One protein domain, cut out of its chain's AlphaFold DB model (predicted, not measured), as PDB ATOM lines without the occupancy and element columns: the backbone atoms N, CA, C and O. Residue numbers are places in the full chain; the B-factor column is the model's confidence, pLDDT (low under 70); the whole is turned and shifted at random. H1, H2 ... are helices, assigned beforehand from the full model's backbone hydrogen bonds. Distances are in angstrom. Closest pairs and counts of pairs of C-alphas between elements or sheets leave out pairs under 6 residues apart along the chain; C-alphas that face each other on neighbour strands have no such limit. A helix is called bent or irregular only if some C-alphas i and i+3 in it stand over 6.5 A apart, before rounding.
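What this domain is: This is residues 23 to 54 and 89 to 155 of the 170 residues of an uncharacterized protein of Rhizophagus irregularis (strain DAOM 181602 / DAOM 197198 / MUCL 43194) (UniProt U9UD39). Two separate helical lobes are joined by one strung-out stretch, residues 126 to 134: in one lobe H1, H2 and H6 cross one another steeply, and in the other H3, H4 and H5 follow each other in a loose, open chain without clearly touching. The long H6 packs on H1 and H2 with its later residues, while residues 135 to 139 of it stand free, as do residues 90 to 99 of H3 at the far end of the other lobe. The printed part has 99 residues with six named helices, H1 to H6 in order, and no named strand; the class is all helix. The whole is loose, with a radius of gyration of the C-alphas of 17.9 A and spans of 56 by 28 by 24 A.

Where its parts are: H1, residues 23 to 32, begins with C-alpha 23 at (-7.832, 39.811, 24.143) and is 13.0 A long; it is neither bent nor irregular, but only just, with C-alphas 29 and 32 6.1 A apart. H2, residues 38 to 50, is 18.0 A long. After the cut, H3, residues 90 to 106, begins with C-alpha 90 at (20.234, 2.539, 17.492) and is 24.3 A long. H4, residues 111 to 115, is 8.0 A long, and H5, residues 117 to 125, is 12.2 A long. H6, residues 135 to 155, is 28.7 A long and ends with C-alpha 155 at (-0.055, 34.462, 44.481). H6 has a kink of 25 degrees near residue 143 and is only just irregular: C-alphas 139 and 142 are 6.6 A apart.

How they stand to each other: H1 and H2 touch, their closest C-alphas being those of Ala 30 and Ala 45 at 4.6 A, at a steep tilt of 55 degrees, opposite ways. H6 touches H2 with residues 144 to 152 alone; the closest C-alphas are those of Gly 49 and Ser 145, 4.7 A, at a steep tilt of 52 degrees, opposite ways. H6 touches H1 with residues 144 to 148 alone; the closest C-alphas are those of Asn 31 and Ser 148, 6.5 A, at a steep tilt of 50 degrees, the same way. The helix packing is mostly crossed, with 0 of these 3 pairs at a shallow tilt. H3 and H4 are close but not clearly touching, the closest C-alphas being those of Phe 104 and Phe 111, 7.3 A. H4 and H5 are also close but not clearly touching, with Ile 113 and Phe 119 closest, their C-alphas 6.7 A apart. H3 and H5 are apart, and H5 and H6 are apart. In H1, H2, H3 and H5 every O i to N i+4 pair is within hydrogen-bond range; in H6 15 of 17 are, and in H4 0 of 1, beside 1 of 2 O i to N i+3 pairs.

The domain as a whole: The outline is only just a rod, and the two C-alphas farthest apart, those of Lys 35 and Gly 91, are 56.9 A apart. Residues 55 to 88 are not printed, and C-alphas 54 and 89 are 37.4 A apart across this cut. Of the links that are printed whole, H5 to H6 is short and the others are tight. The mean pLDDT of the printed part is 89.3, and residues 51 to 54 are under 70.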
ATOM      1  N   HIS A  23      -8.947  40.669  23.722       77.88
ATOM      2  CA  HIS A  23      -7.832  39.811  24.143       77.88
ATOM      3  C   HIS A  23      -6.634  40.639  24.626       77.88
ATOM      4  O   HIS A  23      -6.179  40.443  25.744       77.88
ATOM      5  N   VAL A  24      -6.220  41.662  23.866       84.50
ATOM      6  CA  VAL A  24      -5.108  42.553  24.245       84.50
ATOM      7  C   VAL A  24      -5.392  43.258  25.569       84.50
ATOM      8  O   VAL A  24      -4.497  43.441  26.390       84.50
ATOM      9  N   LEU A  25      -6.643  43.670  25.790       89.12
ATOM     10  CA  LEU A  25      -7.025  44.296  27.051       89.12
ATOM     11  C   LEU A  25      -6.965  43.298  28.214       89.12
ATOM     12  O   LEU A  25      -6.468  43.659  29.277       89.12
ATOM     13  N   ARG A  26      -7.452  42.064  28.025       88.69
ATOM     14  CA  ARG A  26      -7.396  41.004  29.046       88.69
ATOM     15  C   ARG A  26      -5.954  40.677  29.427       88.69
ATOM     16  O   ARG A  26      -5.640  40.717  30.611       88.69
ATOM     17  N   GLU A  27      -5.091  40.450  28.439       85.81
ATOM     18  CA  GLU A  27      -3.648  40.220  28.609       85.81
ATOM     19  C   GLU A  27      -2.995  41.383  29.371       85.81
ATOM     20  O   GLU A  27      -2.419  41.208  30.444       85.81
ATOM     21  N   HIS A  28      -3.216  42.620  28.910       89.56
ATOM     22  CA  HIS A  28      -2.673  43.798  29.576       89.56
ATOM     23  C   HIS A  28      -3.107  43.905  31.045       89.56
ATOM     24  O   HIS A  28      -2.279  44.207  31.906       89.56
ATOM     25  N   LEU A  29      -4.390  43.683  31.346       90.62
ATOM     26  CA  LEU A  29      -4.905  43.715  32.717       90.62
ATOM     27  C   LEU A  29      -4.346  42.573  33.574       90.62
ATOM     28  O   LEU A  29      -4.106  42.783  34.762       90.62
ATOM     29  N   ALA A  30      -4.115  41.401  32.980       88.75
ATOM     30  CA  ALA A  30      -3.551  40.247  33.662       88.75
ATOM     31  C   ALA A  30      -2.075  40.462  34.032       88.75
ATOM     32  O   ALA A  30      -1.737  40.326  35.207       88.75
ATOM     33  N   ASN A  31      -1.208  40.840  33.079       89.56
ATOM     34  CA  ASN A  31       0.248  40.753  33.286       89.56
ATOM     35  C   ASN A  31       1.019  42.080  33.185       89.56
ATOM     36  O   ASN A  31       2.195  42.132  33.553       89.56
ATOM     37  N   HIS A  32       0.415  43.173  32.705       89.19
ATOM     38  CA  HIS A  32       1.168  44.402  32.395       89.19
ATOM     39  C   HIS A  32       0.679  45.662  33.124       89.19
ATOM     40  O   HIS A  32       1.441  46.619  33.307       89.19
ATOM     41  N   CYS A  33      -0.585  45.709  33.540       90.31
ATOM     42  CA  CYS A  33      -1.198  46.919  34.069       90.31
ATOM     43  C   CYS A  33      -0.798  47.195  35.527       90.31
ATOM     44  O   CYS A  33      -1.393  46.677  36.468       90.31
ATOM     45  N   ARG A  34       0.137  48.129  35.736       86.19
ATOM     46  CA  ARG A  34       0.601  48.539  37.081       86.19
ATOM     47  C   ARG A  34      -0.468  49.194  37.965       86.19
ATOM     48  O   ARG A  34      -0.270  49.309  39.168       86.19
ATOM     49  N   LYS A  35      -1.550  49.703  37.369       91.50
ATOM     50  CA  LYS A  35      -2.648  50.386  38.080       91.50
ATOM     51  C   LYS A  35      -3.862  49.481  38.308       91.50
ATOM     52  O   LYS A  35      -4.852  49.945  38.868       91.50
ATOM     53  N   CYS A  36      -3.823  48.235  37.838       88.25
ATOM     54  CA  CYS A  36      -4.930  47.307  38.004       88.25
ATOM     55  C   CYS A  36      -4.969  46.798  39.456       88.25
ATOM     56  O   CYS A  36      -3.931  46.373  39.967       88.25
ATOM     57  N   PRO A  37      -6.131  46.834  40.139       90.44
ATOM     58  CA  PRO A  37      -6.282  46.190  41.438       90.44
ATOM     59  C   PRO A  37      -5.952  44.696  41.355       90.44
ATOM     60  O   PRO A  37      -6.319  44.027  40.390       90.44
ATOM     61  N   GLN A  38      -5.303  44.163  42.388       82.69
ATOM     62  CA  GLN A  38      -4.772  42.797  42.369       82.69
ATOM     63  C   GLN A  38      -5.855  41.727  42.196       82.69
ATOM     64  O   GLN A  38      -5.655  40.764  41.464       82.69
ATOM     65  N   GLU A  39      -7.024  41.924  42.805       86.75
ATOM     66  CA  GLU A  39      -8.174  41.032  42.628       86.75
ATOM     67  C   GLU A  39      -8.628  40.967  41.162       86.75
ATOM     68  O   GLU A  39      -8.877  39.888  40.630       86.75
ATOM     69  N   VAL A  40      -8.670  42.117  40.485       87.25
ATOM     70  CA  VAL A  40      -9.077  42.222  39.079       87.25
ATOM     71  C   VAL A  40      -8.017  41.601  38.167       87.25
ATOM     72  O   VAL A  40      -8.354  40.812  37.287       87.25
ATOM     73  N   SER A  41      -6.735  41.888  38.409       87.69
ATOM     74  CA  SER A  41      -5.618  41.275  37.675       87.69
ATOM     75  C   SER A  41      -5.625  39.747  37.809       87.69
ATOM     76  O   SER A  41      -5.508  39.052  36.804       87.69
ATOM     77  N   LEU A  42      -5.881  39.208  39.007       86.94
ATOM     78  CA  LEU A  42      -5.995  37.763  39.236       86.94
ATOM     79  C   LEU A  42      -7.186  37.129  38.511       86.94
ATOM     80  O   LEU A  42      -7.066  36.013  38.006       86.94
ATOM     81  N   GLN A  43      -8.332  37.811  38.448       88.69
ATOM     82  CA  GLN A  43      -9.479  37.330  37.674       88.69
ATOM     83  C   GLN A  43      -9.137  37.224  36.184       88.69
ATOM     84  O   GLN A  43      -9.393  36.188  35.574       88.69
ATOM     85  N   PHE A  44      -8.503  38.250  35.609       88.44
ATOM     86  CA  PHE A  44      -8.089  38.212  34.205       88.44
ATOM     87  C   PHE A  44      -6.955  37.222  33.947       88.44
ATOM     88  O   PHE A  44      -6.994  36.534  32.934       88.44
ATOM     89  N   ALA A  45      -6.011  37.063  34.877       87.50
ATOM     90  CA  ALA A  45      -4.981  36.036  34.782       87.50
ATOM     91  C   ALA A  45      -5.596  34.631  34.733       87.50
ATOM     92  O   ALA A  45      -5.121  33.790  33.977       87.50
ATOM     93  N   LYS A  46      -6.666  34.356  35.499       88.62
ATOM     94  CA  LYS A  46      -7.355  33.052  35.441       88.62
ATOM     95  C   LYS A  46      -7.970  32.810  34.070       88.62
ATOM     96  O   LYS A  46      -7.852  31.714  33.546       88.62
ATOM     97  N   ILE A  47      -8.579  33.839  33.485       87.00
ATOM     98  CA  ILE A  47      -9.155  33.766  32.139       87.00
ATOM     99  C   ILE A  47      -8.043  33.496  31.112       87.00
ATOM    100  O   ILE A  47      -8.097  32.500  30.405       87.00
ATOM    101  N   VAL A  48      -6.983  34.308  31.096       86.69
ATOM    102  CA  VAL A  48      -5.861  34.184  30.143       86.69
ATOM    103  C   VAL A  48      -5.076  32.871  30.325       86.69
ATOM    104  O   VAL A  48      -4.604  32.273  29.357       86.69
ATOM    105  N   GLY A  49      -4.950  32.382  31.560       79.50
ATOM    106  CA  GLY A  49      -4.315  31.101  31.872       79.50
ATOM    107  C   GLY A  49      -5.161  29.877  31.493       79.50
ATOM    108  O   GLY A  49      -4.598  28.833  31.149       79.50
ATOM    109  N   ASN A  50      -6.492  29.995  31.529       75.62
ATOM    110  CA  ASN A  50      -7.424  28.905  31.217       75.62
ATOM    111  C   ASN A  50      -7.873  28.876  29.750       75.62
ATOM    112  O   ASN A  50      -8.236  27.806  29.277       75.62
ATOM    113  N   GLU A  51      -7.766  29.977  28.995       62.00
ATOM    114  CA  GLU A  51      -8.074  30.021  27.549       62.00
ATOM    115  C   GLU A  51      -7.231  29.015  26.716       62.00
ATOM    116  O   GLU A  51      -7.587  28.701  25.582       62.00
ATOM    117  N   ILE A  52      -6.150  28.445  27.276       54.34
ATOM    118  CA  ILE A  52      -5.392  27.323  26.678       54.34
ATOM    119  C   ILE A  52      -5.854  25.942  27.198       54.34
ATOM    120  O   ILE A  52      -5.699  24.953  26.489       54.34
ATOM    121  N   ALA A  53      -6.435  25.857  28.401       46.62
ATOM    122  CA  ALA A  53      -6.894  24.603  29.018       46.62
ATOM    123  C   ALA A  53      -8.288  24.152  28.535       46.62
ATOM    124  O   ALA A  53      -8.553  22.959  28.483       46.62
ATOM    125  N   GLU A  54      -9.157  25.070  28.102       43.41
ATOM    126  CA  GLU A  54     -10.511  24.742  27.605       43.41
ATOM    127  C   GLU A  54     -10.530  24.048  26.218       43.41
ATOM    128  O   GLU A  54     -11.594  23.850  25.642       43.41
ATOM    129  N   GLU A  89      15.587   1.719  18.247       76.69
ATOM    130  CA  GLU A  89      16.633   1.159  17.401       76.69
ATOM    131  C   GLU A  89      17.790   2.163  17.299       76.69
ATOM    132  O   GLU A  89      17.570   3.355  17.071       76.69
ATOM    133  N   LYS A  90      19.034   1.687  17.445       73.25
ATOM    134  CA  LYS A  90      20.234   2.539  17.492       73.25
ATOM    135  C   LYS A  90      20.293   3.554  16.341       73.25
ATOM    136  O   LYS A  90      20.609   4.720  16.560       73.25
ATOM    137  N   GLY A  91      19.893   3.144  15.133       77.31
ATOM    138  CA  GLY A  91      19.861   4.025  13.962       77.31
ATOM    139  C   GLY A  91      18.842   5.171  14.047       77.31
ATOM    140  O   GLY A  91      19.030   6.203  13.403       77.31
ATOM    141  N   TYR A  92      17.774   5.030  14.833       82.69
ATOM    142  CA  TYR A  92      16.814   6.104  15.093       82.69
ATOM    143  C   TYR A  92      17.349   7.087  16.142       82.69
ATOM    144  O   TYR A  92      17.275   8.300  15.933       82.69
ATOM    145  N   CYS A  93      17.990   6.580  17.200       86.31
ATOM    146  CA  CYS A  93      18.698   7.408  18.182       86.31
ATOM    147  C   CYS A  93      19.766   8.287  17.520       86.31
ATOM    148  O   CYS A  93      19.820   9.487  17.778       86.31
ATOM    149  N   ASP A  94      20.563   7.734  16.603       91.19
ATOM    150  CA  ASP A  94      21.605   8.490  15.898       91.19
ATOM    151  C   ASP A  94      21.026   9.628  15.039       91.19
ATOM    152  O   ASP A  94      21.600  10.720  14.961       91.19
ATOM    153  N   LYS A  95      19.855   9.413  14.423       91.88
ATOM    154  CA  LYS A  95      19.143  10.463  13.677       91.88
ATOM    155  C   LYS A  95      18.677  11.585  14.602       91.88
ATOM    156  O   LYS A  95      18.884  12.749  14.264       91.88
ATOM    157  N   ILE A  96      18.100  11.246  15.756       92.06
ATOM    158  CA  ILE A  96      17.679  12.228  16.766       92.06
ATOM    159  C   ILE A  96      18.889  13.018  17.266       92.06
ATOM    160  O   ILE A  96      18.884  14.246  17.196       92.06
ATOM    161  N   ASN A  97      19.959  12.331  17.671       94.44
ATOM    162  CA  ASN A  97      21.191  12.956  18.154       94.44
ATOM    163  C   ASN A  97      21.773  13.931  17.124       94.44
ATOM    164  O   ASN A  97      22.165  15.049  17.466       94.44
ATOM    165  N   ARG A  98      21.779  13.552  15.839       96.06
ATOM    166  CA  ARG A  98      22.231  14.431  14.754       96.06
ATOM    167  C   ARG A  98      21.333  15.657  14.587       96.06
ATOM    168  O   ARG A  98      21.854  16.746  14.348       96.06
ATOM    169  N   SER A  99      20.015  15.503  14.690       95.06
ATOM    170  CA  SER A  99      19.065  16.620  14.623       95.06
ATOM    171  C   SER A  99      19.231  17.583  15.799       95.06
ATOM    172  O   SER A  99      19.337  18.787  15.572       95.06
ATOM    173  N   ILE A 100      19.358  17.063  17.025       95.19
ATOM    174  CA  ILE A 100      19.635  17.858  18.231       95.19
ATOM    175  C   ILE A 100      20.946  18.631  18.058       95.19
ATOM    176  O   ILE A 100      20.966  19.851  18.189       95.19
ATOM    177  N   THR A 101      22.025  17.948  17.668       96.81
ATOM    178  CA  THR A 101      23.340  18.575  17.456       96.81
ATOM    179  C   THR A 101      23.259  19.734  16.460       96.81
ATOM    180  O   THR A 101      23.788  20.816  16.711       96.81
ATOM    181  N   LYS A 102      22.557  19.539  15.333       97.69
ATOM    182  CA  LYS A 102      22.349  20.602  14.341       97.69
ATOM    183  C   LYS A 102      21.571  21.780  14.920       97.69
ATOM    184  O   LYS A 102      21.974  22.912  14.681       97.69
ATOM    185  N   ALA A 103      20.493  21.533  15.660       96.50
ATOM    186  CA  ALA A 103      19.697  22.597  16.265       96.50
ATOM    187  C   ALA A 103      20.537  23.443  17.235       96.50
ATOM    188  O   ALA A 103      20.541  24.666  17.128       96.50
ATOM    189  N   PHE A 104      21.322  22.807  18.109       97.31
ATOM    190  CA  PHE A 104      22.156  23.524  19.078       97.31
ATOM    191  C   PHE A 104      23.216  24.402  18.407       97.31
ATOM    192  O   PHE A 104      23.359  25.567  18.771       97.31
ATOM    193  N   ILE A 105      23.914  23.876  17.394       97.31
ATOM    194  CA  ILE A 105      24.952  24.626  16.670       97.31
ATOM    195  C   ILE A 105      24.332  25.763  15.852       97.31
ATOM    196  O   ILE A 105      24.787  26.899  15.931       97.31
ATOM    197  N   MET A 106      23.292  25.477  15.065       97.81
ATOM    198  CA  MET A 106      22.722  26.460  14.138       97.81
ATOM    199  C   MET A 106      21.947  27.569  14.854       97.81
ATOM    200  O   MET A 106      21.875  28.685  14.345       97.81
ATOM    201  N   CYS A 107      21.377  27.282  16.027       96.31
ATOM    202  CA  CYS A 107      20.633  28.250  16.830       96.31
ATOM    203  C   CYS A 107      21.458  28.857  17.978       96.31
ATOM    204  O   CYS A 107      20.905  29.630  18.754       96.31
ATOM    205  N   ASN A 108      22.757  28.534  18.090       97.06
ATOM    206  CA  ASN A 108      23.642  28.974  19.178       97.06
ATOM    207  C   ASN A 108      23.057  28.723  20.583       97.06
ATOM    208  O   ASN A 108      23.123  29.582  21.464       97.06
ATOM    209  N   ILE A 109      22.465  27.545  20.793       96.81
ATOM    210  CA  ILE A 109      21.894  27.162  22.089       96.81
ATOM    211  C   ILE A 109      23.035  26.673  22.998       96.81
ATOM    212  O   ILE A 109      23.786  25.783  22.585       96.81
ATOM    213  N   PRO A 110      23.183  27.198  24.232       97.06
ATOM    214  CA  PRO A 110      24.180  26.701  25.179       97.06
ATOM    215  C   PRO A 110      23.997  25.209  25.476       97.06
ATOM    216  O   PRO A 110      22.883  24.750  25.723       97.06
ATOM    217  N   PHE A 111      25.094  24.444  25.524       96.12
ATOM    218  CA  PHE A 111      25.015  22.998  25.767       96.12
ATOM    219  C   PHE A 111      24.455  22.635  27.143       96.12
ATOM    220  O   PHE A 111      23.875  21.567  27.276       96.12
ATOM    221  N   SER A 112      24.522  23.533  28.129       96.50
ATOM    222  CA  SER A 112      23.888  23.335  29.440       96.50
ATOM    223  C   SER A 112      22.372  23.114  29.362       96.50
ATOM    224  O   SER A 112      21.792  22.538  30.278       96.50
ATOM    225  N   ILE A 113      21.714  23.527  28.272       96.88
ATOM    226  CA  ILE A 113      20.268  23.353  28.091       96.88
ATOM    227  C   ILE A 113      19.876  21.880  27.905       96.88
ATOM    228  O   ILE A 113      18.775  21.512  28.301       96.88
ATOM    229  N   ILE A 114      20.749  21.015  27.367       96.19
ATOM    230  CA  ILE A 114      20.395  19.603  27.109       96.19
ATOM    231  C   ILE A 114      20.112  18.815  28.397       96.19
ATOM    232  O   ILE A 114      19.336  17.863  28.378       96.19
ATOM    233  N   GLU A 115      20.720  19.229  29.511       96.31
ATOM    234  CA  GLU A 115      20.564  18.609  30.831       96.31
ATOM    235  C   GLU A 115      19.431  19.242  31.649       96.31
ATOM    236  O   GLU A 115      19.089  18.757  32.726       96.31
ATOM    237  N   ASN A 116      18.831  20.327  31.154       96.56
ATOM    238  CA  ASN A 116      17.759  21.006  31.860       96.56
ATOM    239  C   ASN A 116      16.493  20.116  31.899       96.56
ATOM    240  O   ASN A 116      16.023  19.701  30.835       96.56
ATOM    241  N   PRO A 117      15.890  19.868  33.080       96.38
ATOM    242  CA  PRO A 117      14.693  19.035  33.205       96.38
ATOM    243  C   PRO A 117      13.535  19.461  32.292       96.38
ATOM    244  O   PRO A 117      12.940  18.613  31.635       96.38
ATOM    245  N   TRP A 118      13.275  20.766  32.156       94.25
ATOM    246  CA  TRP A 118      12.207  21.281  31.294       94.25
ATOM    247  C   TRP A 118      12.469  21.004  29.810       94.25
ATOM    248  O   TRP A 118      11.539  20.741  29.051       94.25
ATOM    249  N   PHE A 119      13.736  21.021  29.385       95.44
ATOM    250  CA  PHE A 119      14.103  20.701  28.005       95.44
ATOM    251  C   PHE A 119      14.005  19.196  27.721       95.44
ATOM    252  O   PHE A 119      13.551  18.789  26.650       95.44
ATOM    253  N   ILE A 120      14.376  18.361  28.694       94.75
ATOM    254  CA  ILE A 120      14.195  16.906  28.617       94.75
ATOM    255  C   ILE A 120      12.704  16.562  28.509       94.75
ATOM    256  O   ILE A 120      12.323  15.742  27.670       94.75
ATOM    257  N   ASP A 121      11.862  17.200  29.322       94.94
ATOM    258  CA  ASP A 121      10.415  16.990  29.297       94.94
ATOM    259  C   ASP A 121       9.794  17.468  27.979       94.94
ATOM    260  O   ASP A 121       8.955  16.765  27.413       94.94
ATOM    261  N   LEU A 122      10.273  18.586  27.418       94.50
ATOM    262  CA  LEU A 122       9.892  19.036  26.076       94.50
ATOM    263  C   LEU A 122      10.190  17.960  25.022       94.50
ATOM    264  O   LEU A 122       9.296  17.583  24.269       94.50
ATOM    265  N   ILE A 123      11.414  17.417  24.985       93.62
ATOM    266  CA  ILE A 123      11.793  16.380  24.009       93.62
ATOM    267  C   ILE A 123      10.914  15.132  24.148       93.62
ATOM    268  O   ILE A 123      10.510  14.558  23.138       93.62
ATOM    269  N   LYS A 124      10.610  14.708  25.379       90.56
ATOM    270  CA  LYS A 124       9.760  13.535  25.638       90.56
ATOM    271  C   LYS A 124       8.296  13.764  25.263       90.56
ATOM    272  O   LYS A 124       7.615  12.808  24.901       90.56
ATOM    273  N   THR A 125       7.819  15.002  25.366       91.81
ATOM    274  CA  THR A 125       6.431  15.375  25.063       91.81
ATOM    275  C   THR A 125       6.202  15.544  23.559       91.81
ATOM    276  O   THR A 125       5.129  15.196  23.062       91.81
ATOM    277  N   LEU A 126       7.208  16.032  22.819       90.94
ATOM    278  CA  LEU A 126       7.109  16.301  21.383       90.94
ATOM    279  C   LEU A 126       6.650  15.069  20.588       90.94
ATOM    280  O   LEU A 126       7.239  13.990  20.653       90.94
ATOM    281  N   GLN A 127       5.610  15.266  19.779       86.12
ATOM    282  CA  GLN A 127       5.083  14.266  18.855       86.12
ATOM    283  C   GLN A 127       5.533  14.582  17.419       86.12
ATOM    284  O   GLN A 127       5.628  15.755  17.062       86.12
ATOM    285  N   PRO A 128       5.748  13.577  16.548       85.00
ATOM    286  CA  PRO A 128       6.156  13.813  15.159       85.00
ATOM    287  C   PRO A 128       5.191  14.673  14.329       85.00
ATOM    288  O   PRO A 128       5.618  15.269  13.348       85.00
ATOM    289  N   GLY A 129       3.905  14.707  14.694       89.25
ATOM    290  CA  GLY A 129       2.882  15.519  14.027       89.25
ATOM    291  C   GLY A 129       2.682  16.911  14.628       89.25
ATOM    292  O   GLY A 129       1.738  17.588  14.242       89.25
ATOM    293  N   TYR A 130       3.502  17.319  15.601       91.94
ATOM    294  CA  TYR A 130       3.396  18.640  16.212       91.94
ATOM    295  C   TYR A 130       4.063  19.703  15.337       91.94
ATOM    296  O   TYR A 130       5.264  19.623  15.063       91.94
ATOM    297  N   ASP A 131       3.298  20.729  14.972       93.62
ATOM    298  CA  ASP A 131       3.822  21.915  14.308       93.62
ATOM    299  C   ASP A 131       4.193  22.981  15.351       93.62
ATOM    300  O   ASP A 131       3.343  23.393  16.146       93.62
ATOM    301  N   PRO A 132       5.455  23.451  15.379       92.50
ATOM    302  CA  PRO A 132       5.873  24.449  16.349       92.50
ATOM    303  C   PRO A 132       5.151  25.787  16.121       92.50
ATOM    304  O   PRO A 132       4.896  26.172  14.974       92.50
ATOM    305  N   PRO A 133       4.867  26.548  17.194       94.56
ATOM    306  CA  PRO A 133       4.206  27.837  17.083       94.56
ATOM    307  C   PRO A 133       5.089  28.841  16.341       94.56
ATOM    308  O   PRO A 133       6.322  28.786  16.377       94.56
ATOM    309  N   SER A 134       4.449  29.822  15.704       96.44
ATOM    310  CA  SER A 134       5.173  30.956  15.134       96.44
ATOM    311  C   SER A 134       5.840  31.781  16.236       96.44
ATOM    312  O   SER A 134       5.416  31.775  17.394       96.44
ATOM    313  N   ARG A 135       6.863  32.561  15.866       95.00
ATOM    314  CA  ARG A 135       7.546  33.463  16.804       95.00
ATOM    315  C   ARG A 135       6.562  34.384  17.524       95.00
ATOM    316  O   ARG A 135       6.708  34.584  18.721       95.00
ATOM    317  N   GLN A 136       5.584  34.933  16.804       94.69
ATOM    318  CA  GLN A 136       4.593  35.861  17.347       94.69
ATOM    319  C   GLN A 136       3.660  35.181  18.352       94.69
ATOM    320  O   GLN A 136       3.363  35.767  19.386       94.69
ATOM    321  N   VAL A 137       3.227  33.951  18.061       93.88
ATOM    322  CA  VAL A 137       2.371  33.163  18.960       93.88
ATOM    323  C   VAL A 137       3.145  32.763  20.216       93.88
ATOM    324  O   VAL A 137       2.639  32.904  21.325       93.88
ATOM    325  N   LEU A 138       4.406  32.344  20.062       93.88
ATOM    326  CA  LEU A 138       5.254  31.975  21.192       93.88
ATOM    327  C   LEU A 138       5.552  33.166  22.111       93.88
ATOM    328  O   LEU A 138       5.368  33.059  23.317       93.88
ATOM    329  N   SER A 139       6.008  34.297  21.559       91.50
ATOM    330  CA  SER A 139       6.384  35.471  22.363       91.50
ATOM    331  C   SER A 139       5.197  36.307  22.840       91.50
ATOM    332  O   SER A 139       5.388  37.191  23.667       91.50
ATOM    333  N   GLY A 140       4.021  36.108  22.245       92.25
ATOM    334  CA  GLY A 140       2.781  36.776  22.616       92.25
ATOM    335  C   GLY A 140       1.924  35.850  23.462       92.25
ATOM    336  O   GLY A 140       2.177  35.681  24.649       92.25
ATOM    337  N   THR A 141       0.939  35.218  22.826       89.88
ATOM    338  CA  THR A 141      -0.151  34.500  23.499       89.88
ATOM    339  C   THR A 141       0.326  33.393  24.440       89.88
ATOM    340  O   THR A 141      -0.161  33.300  25.563       89.88
ATOM    341  N   LEU A 142       1.290  32.558  24.024       93.06
ATOM    342  CA  LEU A 142       1.761  31.445  24.859       93.06
ATOM    343  C   LEU A 142       2.557  31.935  26.072       93.06
ATOM    344  O   LEU A 142       2.327  31.469  27.186       93.06
ATOM    345  N   LEU A 143       3.463  32.896  25.871       92.94
ATOM    346  CA  LEU A 143       4.236  33.486  26.963       92.94
ATOM    347  C   LEU A 143       3.330  34.194  27.973       92.94
ATOM    348  O   LEU A 143       3.529  34.072  29.180       92.94
ATOM    349  N   GLU A 144       2.333  34.918  27.482       91.75
ATOM    350  CA  GLU A 144       1.398  35.678  28.303       91.75
ATOM    351  C   GLU A 144       0.502  34.761  29.148       91.75
ATOM    352  O   GLU A 144       0.298  35.000  30.341       91.75
ATOM    353  N   SER A 145       0.047  33.649  28.564       90.50
ATOM    354  CA  SER A 145      -0.723  32.629  29.280       90.50
ATOM    355  C   SER A 145       0.097  31.925  30.362       90.50
ATOM    356  O   SER A 145      -0.348  31.835  31.510       90.50
ATOM    357  N   GLU A 146       1.327  31.506  30.054       92.75
ATOM    358  CA  GLU A 146       2.217  30.904  31.055       92.75
ATOM    359  C   GLU A 146       2.595  31.901  32.160       92.75
ATOM    360  O   GLU A 146       2.618  31.542  33.338       92.75
ATOM    361  N   THR A 147       2.788  33.179  31.819       92.69
ATOM    362  CA  THR A 147       3.016  34.247  32.806       92.69
ATOM    363  C   THR A 147       1.832  34.361  33.765       92.69
ATOM    364  O   THR A 147       2.022  34.381  34.983       92.69
ATOM    365  N   SER A 148       0.599  34.356  33.251       91.50
ATOM    366  CA  SER A 148      -0.609  34.375  34.080       91.50
ATOM    367  C   SER A 148      -0.733  33.144  34.979       91.50
ATOM    368  O   SER A 148      -1.017  33.289  36.171       91.50
ATOM    369  N   ARG A 149      -0.469  31.941  34.454       91.69
ATOM    370  CA  ARG A 149      -0.490  30.687  35.231       91.69
ATOM    371  C   ARG A 149       0.507  30.721  36.387       91.69
ATOM    372  O   ARG A 149       0.144  30.431  37.530       91.69
ATOM    373  N   VAL A 150       1.746  31.123  36.106       91.75
ATOM    374  CA  VAL A 150       2.803  31.245  37.117       91.75
ATOM    375  C   VAL A 150       2.451  32.322  38.144       91.75
ATOM    376  O   VAL A 150       2.583  32.073  39.342       91.75
ATOM    377  N   ASN A 151       1.924  33.472  37.718       91.62
ATOM    378  CA  ASN A 151       1.495  34.541  38.623       91.62
ATOM    379  C   ASN A 151       0.402  34.074  39.589       91.62
ATOM    380  O   ASN A 151       0.501  34.322  40.789       91.62
ATOM    381  N   ILE A 152      -0.616  33.360  39.100       91.19
ATOM    382  CA  ILE A 152      -1.669  32.795  39.958       91.19
ATOM    383  C   ILE A 152      -1.067  31.828  40.971       91.19
ATOM    384  O   ILE A 152      -1.385  31.908  42.158       91.19
ATOM    385  N   ARG A 153      -0.187  30.927  40.522       92.06
ATOM    386  CA  ARG A 153       0.473  29.963  41.403       92.06
ATOM    387  C   ARG A 153       1.268  30.667  42.502       92.06
ATOM    388  O   ARG A 153       1.064  30.360  43.673       92.06
ATOM    389  N   ILE A 154       2.110  31.633  42.139       91.38
ATOM    390  CA  ILE A 154       2.902  32.415  43.095       91.38
ATOM    391  C   ILE A 154       1.978  33.140  44.078       91.38
ATOM    392  O   ILE A 154       2.209  33.096  45.278       91.38
ATOM    393  N   MET A 155       0.894  33.760  43.611       89.50
ATOM    394  CA  MET A 155      -0.055  34.462  44.481       89.50
ATOM    395  C   MET A 155      -0.788  33.528  45.453       89.50
ATOM    396  O   MET A 155      -1.039  33.899  46.602       89.50
TER     397      MET A 155